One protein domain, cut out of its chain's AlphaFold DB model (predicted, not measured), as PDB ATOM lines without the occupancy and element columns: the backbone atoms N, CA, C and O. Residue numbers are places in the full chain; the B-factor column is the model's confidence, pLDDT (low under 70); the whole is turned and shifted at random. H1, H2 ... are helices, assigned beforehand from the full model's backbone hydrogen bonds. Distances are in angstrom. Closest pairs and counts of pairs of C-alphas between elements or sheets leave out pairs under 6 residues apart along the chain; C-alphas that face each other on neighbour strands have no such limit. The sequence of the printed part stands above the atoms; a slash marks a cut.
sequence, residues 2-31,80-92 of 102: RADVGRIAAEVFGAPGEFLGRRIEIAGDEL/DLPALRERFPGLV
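This is residues 2 to 31 and 80 to 92 of the 102 residues of the protein "NmrA domain-containing protein" of Desertiactinospora gelatinilytica (UniProt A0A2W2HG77). A helix, H1, turns a corner into the short H2, and the unnamed stretch 20 to 31 then folds back past H1. Beyond a cut, H3 is a separate short helix, and its tail, residues 88 to 92, returns towards the start of H1. The 43 printed residues, with three named helices in the order H1, H2, H3 and no named strand, are all helix in class and compact, with a radius of gyration of the C-alphas of 10.4 A and spans of 32 by 19 by 14 A.

Find C-alpha 2 at (143.304, 199.602, 169.060); from there H1, residues 2 to 14, runs 19.0 A to C-alpha 14. H2, residues 16 to 19, covers 5.1 A. H3, residues 81 to 87, runs 9.7 A to C-alpha 87 at (144.012, 182.074, 170.474).

Look at Val 12 and Phe 19: H1 and H2 only just touch, only at the corner, with 3 pairs of C-alphas within 8 A, and these two C-alphas, the closest, are 6.0 A apart. H1 touches H2 with residues 12 to 13 alone. H3 is apart from H1 and from H2. Every O i to N i+4 pair is within hydrogen-bond range in H3 and 8 of 9 in H1; H2 is too short for such a pair.

The C-alphas farthest apart, of Gly 17 and Leu 31, are 33.1 A apart. Residues 32 to 79 are not printed, and C-alphas 31 and 80 are 13.7 A apart across the cut. The link from H1 to H2 is tight. Residue 2 alone has a pLDDT under 70.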
ATOM      1  N   ARG A   2     144.766 199.290 169.070       64.94
ATOM      2  CA  ARG A   2     143.304 199.602 169.060       64.94
ATOM      3  C   ARG A   2     142.476 198.654 168.175       64.94
ATOM      4  O   ARG A   2     141.356 198.307 168.536       64.94
ATOM      5  N   ALA A   3     143.037 198.210 167.050       81.25
ATOM      6  CA  ALA A   3     142.390 197.244 166.160       81.25
ATOM      7  C   ALA A   3     142.273 195.832 166.773       81.25
ATOM      8  O   ALA A   3     141.323 195.114 166.463       81.25
ATOM      9  N   ASP A   4     143.186 195.448 167.673       87.06
ATOM     10  CA  ASP A   4     143.191 194.117 168.293       87.06
ATOM     11  C   ASP A   4     142.003 193.928 169.231       87.06
ATOM     12  O   ASP A   4     141.306 192.923 169.136       87.06
ATOM     13  N   VAL A   5     141.704 194.931 170.063       89.88
ATOM     14  CA  VAL A   5     140.546 194.898 170.971       89.88
ATOM     15  C   VAL A   5     139.242 194.717 170.191       89.88
ATOM     16  O   VAL A   5     138.413 193.893 170.568       89.88
ATOM     17  N   GLY A   6     139.067 195.437 169.078       91.31
ATOM     18  CA  GLY A   6     137.869 195.312 168.242       91.31
ATOM     19  C   GLY A   6     137.729 193.926 167.606       91.31
ATOM     20  O   GLY A   6     136.641 193.355 167.592       91.31
ATOM     21  N   ARG A   7     138.838 193.360 167.125       92.31
ATOM     22  CA  ARG A   7     138.874 192.032 166.502       92.31
ATOM     23  C   ARG A   7     138.604 190.917 167.517       92.31
ATOM     24  O   ARG A   7     137.799 190.034 167.236       92.31
ATOM     25  N   ILE A   8     139.194 191.009 168.710       93.62
ATOM     26  CA  ILE A   8     138.937 190.080 169.820       93.62
ATOM     27  C   ILE A   8     137.485 190.189 170.285       93.62
ATOM     28  O   ILE A   8     136.822 189.171 170.456       93.62
ATOM     29  N   ALA A   9     136.952 191.404 170.440       93.75
ATOM     30  CA  ALA A   9     135.557 191.598 170.826       93.75
ATOM     31  C   ALA A   9     134.595 190.957 169.812       93.75
ATOM     32  O   ALA A   9     133.650 190.279 170.212       93.75
ATOM     33  N   ALA A  10     134.851 191.121 168.511       94.00
ATOM     34  CA  ALA A  10     134.052 190.490 167.464       94.00
ATOM     35  C   ALA A  10     134.063 188.953 167.566       94.00
ATOM     36  O   ALA A  10     133.008 188.331 167.448       94.00
ATOM     37  N   GLU A  11     135.220 188.343 167.839       93.44
ATOM     38  CA  GLU A  11     135.325 186.894 168.061       93.44
ATOM     39  C   GLU A  11     134.571 186.450 169.324       93.44
ATOM     40  O   GLU A  11     133.792 185.497 169.282       93.44
ATOM     41  N   VAL A  12     134.741 187.181 170.429       94.50
ATOM     42  CA  VAL A  12     134.083 186.895 171.710       94.50
ATOM     43  C   VAL A  12     132.561 186.912 171.572       94.50
ATOM     44  O   VAL A  12     131.886 185.991 172.037       94.50
ATOM     45  N   PHE A  13     132.007 187.916 170.890       94.81
ATOM     46  CA  PHE A  13     130.569 187.977 170.617       94.81
ATOM     47  C   PHE A  13     130.104 186.909 169.616       94.81
ATOM     48  O   PHE A  13     128.953 186.477 169.692       94.81
ATOM     49  N   GLY A  14     130.976 186.465 168.707       96.00
ATOM     50  CA  GLY A  14     130.692 185.397 167.743       96.00
ATOM     51  C   GLY A  14     130.648 183.990 168.350       96.00
ATOM     52  O   GLY A  14     130.024 183.103 167.769       96.00
ATOM     53  N   ALA A  15     131.254 183.781 169.524       94.88
ATOM     54  CA  ALA A  15     131.329 182.483 170.200       94.88
ATOM     55  C   ALA A  15     130.822 182.542 171.663       94.88
ATOM     56  O   ALA A  15     131.551 182.204 172.600       94.88
ATOM     57  N   PRO A  16     129.550 182.919 171.905       93.81
ATOM     58  CA  PRO A  16     129.035 183.124 173.261       93.81
ATOM     59  C   PRO A  16     129.090 181.859 174.128       93.81
ATOM     60  O   PRO A  16     129.319 181.960 175.329       93.81
ATOM     61  N   GLY A  17     128.937 180.666 173.538       96.56
ATOM     62  CA  GLY A  17     129.051 179.397 174.270       96.56
ATOM     63  C   GLY A  17     130.438 179.145 174.871       96.56
ATOM     64  O   GLY A  17     130.560 178.367 175.810       96.56
ATOM     65  N   GLU A  18     131.470 179.816 174.360       93.69
ATOM     66  CA  GLU A  18     132.840 179.700 174.851       93.69
ATOM     67  C   GLU A  18     133.226 180.822 175.825       93.69
ATOM     68  O   GLU A  18     134.040 180.603 176.725       93.69
ATOM     69  N   PHE A  19     132.664 182.020 175.651       94.81
ATOM     70  CA  PHE A  19     133.130 183.224 176.344       94.81
ATOM     71  C   PHE A  19     132.166 183.798 177.380       94.81
ATOM     72  O   PHE A  19     132.590 184.591 178.225       94.81
ATOM     73  N   LEU A  20     130.887 183.422 177.361       95.69
ATOM     74  CA  LEU A  20     129.920 183.967 178.310       95.69
ATOM     75  C   LEU A  20     130.330 183.639 179.756       95.69
ATOM     76  O   LEU A  20     130.616 182.494 180.099       95.69
ATOM     77  N   GLY A  21     130.370 184.665 180.609       95.44
ATOM     78  CA  GLY A  21     130.773 184.536 182.015       95.44
ATOM     79  C   GLY A  21     132.286 184.452 182.251       95.44
ATOM     80  O   GLY A  21     132.705 184.386 183.406       95.44
ATOM     81  N   ARG A  22     133.114 184.490 181.200       93.50
ATOM     82  CA  ARG A  22     134.576 184.514 181.325       93.50
ATOM     83  C   ARG A  22     135.106 185.942 181.364       93.50
ATOM     84  O   ARG A  22     134.504 186.873 180.835       93.50
ATOM     85  N   ARG A  23     136.272 186.095 181.984       92.38
ATOM     86  CA  ARG A  23     137.090 187.309 181.936       92.38
ATOM     87  C   ARG A  23     138.392 186.951 181.245       92.38
ATOM     88  O   ARG A  23     138.966 185.907 181.545       92.38
ATOM     89  N   ILE A  24     138.805 187.787 180.304       90.50
ATOM     90  CA  ILE A  24     140.041 187.611 179.551       90.50
ATOM     91  C   ILE A  24     140.777 188.934 179.628       90.50
ATOM     92  O   ILE A  24     140.240 189.972 179.244       90.50
ATOM     93  N   GLU A  25     141.984 188.879 180.160       92.88
ATOM     94  CA  GLU A  25     142.922 189.984 180.099       92.88
ATOM     95  C   GLU A  25     143.628 189.955 178.741       92.88
ATOM     96  O   GLU A  25     143.922 188.877 178.230       92.88
ATOM     97  N   ILE A  26     143.839 191.116 178.119       93.25
ATOM     98  CA  ILE A  26     144.346 191.212 176.746       93.25
ATOM     99  C   ILE A  26     145.610 192.066 176.740       93.25
ATOM    100  O   ILE A  26     145.569 193.235 177.118       93.25
ATOM    101  N   ALA A  27     146.696 191.502 176.217       94.12
ATOM    102  CA  ALA A  27     147.934 192.204 175.904       94.12
ATOM    103  C   ALA A  27     148.445 191.785 174.514       94.12
ATOM    104  O   ALA A  27     148.211 190.661 174.070       94.12
ATOM    105  N   GLY A  28     149.122 192.700 173.813       93.44
ATOM    106  CA  GLY A  28     149.827 192.404 172.552       93.44
ATOM    107  C   GLY A  28     151.336 192.207 172.735       93.44
ATOM    108  O   GLY A  28     151.983 191.514 171.945       93.44
ATOM    109  N   ASP A  29     151.879 192.789 173.802       94.94
ATOM    110  CA  ASP A  29     153.279 192.712 174.196       94.94
ATOM    111  C   ASP A  29     153.406 192.957 175.702       94.94
ATOM    112  O   ASP A  29     152.505 193.539 176.310       94.94
ATOM    113  N   GLU A  30     154.538 192.557 176.268       94.31
ATOM    114  CA  GLU A  30     154.927 192.833 177.649       94.31
ATOM    115  C   GLU A  30     156.391 193.270 177.636       94.31
ATOM    116  O   GLU A  30     157.256 192.519 177.190       94.31
ATOM    117  N   LEU A  31     156.651 194.514 178.040       95.38
ATOM    118  CA  LEU A  31     157.964 195.142 177.933       95.38
ATOM    119  C   LEU A  31     158.245 195.996 179.164       95.38
ATOM    120  O   LEU A  31     157.375 196.711 179.665       95.38
ATOM    121  N   ASP A  80     148.058 186.262 179.880       94.19
ATOM    122  CA  ASP A  80     148.776 185.101 179.336       94.19
ATOM    123  C   ASP A  80     149.079 185.319 177.845       94.19
ATOM    124  O   ASP A  80     148.308 184.946 176.958       94.19
ATOM    125  N   LEU A  81     150.194 185.995 177.561       93.25
ATOM    126  CA  LEU A  81     150.562 186.388 176.204       93.25
ATOM    127  C   LEU A  81     150.756 185.191 175.246       93.25
ATOM    128  O   LEU A  81     150.282 185.281 174.108       93.25
ATOM    129  N   PRO A  82     151.392 184.065 175.642       94.12
ATOM    130  CA  PRO A  82     151.428 182.856 174.820       94.12
ATOM    131  C   PRO A  82     150.035 182.330 174.450       94.12
ATOM    132  O   PRO A  82     149.765 182.137 173.263       94.12
ATOM    133  N   ALA A  83     149.135 182.167 175.428       94.25
ATOM    134  CA  ALA A  83     147.781 181.680 175.165       94.25
ATOM    135  C   ALA A  83     146.981 182.657 174.293       94.25
ATOM    136  O   ALA A  83     146.240 182.247 173.399       94.25
ATOM    137  N   LEU A  84     147.159 183.962 174.508       94.56
ATOM    138  CA  LEU A  84     146.533 185.000 173.697       94.56
ATOM    139  C   LEU A  84     147.021 184.976 172.246       94.56
ATOM    140  O   LEU A  84     146.208 185.146 171.342       94.56
ATOM    141  N   ARG A  85     148.317 184.750 171.994       93.62
ATOM    142  CA  ARG A  85     148.867 184.654 170.629       93.62
ATOM    143  C   ARG A  85     148.405 183.400 169.899       93.62
ATOM    144  O   ARG A  85     148.169 183.469 168.694       93.62
ATOM    145  N   GLU A  86     148.272 182.284 170.612       93.50
ATOM    146  CA  GLU A  86     147.683 181.061 170.063       93.50
ATOM    147  C   GLU A  86     146.206 181.281 169.721       93.50
ATOM    148  O   GLU A  86     145.762 180.930 168.627       93.50
ATOM    149  N   ARG A  87     145.453 181.902 170.637       91.81
ATOM    150  CA  ARG A  87     144.012 182.074 170.474       91.81
ATOM    151  C   ARG A  87     143.637 183.143 169.455       91.81
ATOM    152  O   ARG A  87     142.730 182.933 168.657       91.81
ATOM    153  N   PHE A  88     144.309 184.286 169.499       92.38
ATOM    154  CA  PHE A  88     144.021 185.457 168.681       92.38
ATOM    155  C   PHE A  88     145.201 185.721 167.736       92.38
ATOM    156  O   PHE A  88     145.953 186.688 167.925       92.38
ATOM    157  N   PRO A  89     145.389 184.881 166.697       87.62
ATOM    158  CA  PRO A  89     146.496 185.041 165.765       87.62
ATOM    159  C   PRO A  89     146.438 186.436 165.137       87.62
ATOM    160  O   PRO A  89     145.380 186.896 164.709       87.62
ATOM    161  N   GLY A  90     147.567 187.141 165.119       87.56
ATOM    162  CA  GLY A  90     147.658 188.518 164.622       87.56
ATOM    163  C   GLY A  90     147.614 189.601 165.697       87.56
ATOM    164  O   GLY A  90     147.480 190.768 165.347       87.56
ATOM    165  N   LEU A  91     147.706 189.249 166.988       92.81
ATOM    166  CA  LEU A  91     148.047 190.225 168.027       92.81
ATOM    167  C   LEU A  91     149.317 190.986 167.645       92.81
ATOM    168  O   LEU A  91     150.354 190.388 167.351       92.81
ATOM    169  N   VAL A  92     149.215 192.310 167.647       93.62
ATOM    170  CA  VAL A  92     150.291 193.191 167.204       93.62
ATOM    171  C   VAL A  92     151.215 193.512 168.380       93.62
ATOM    172  O   VAL A  92     150.755 194.010 169.410       93.62
TER     173      VAL A  92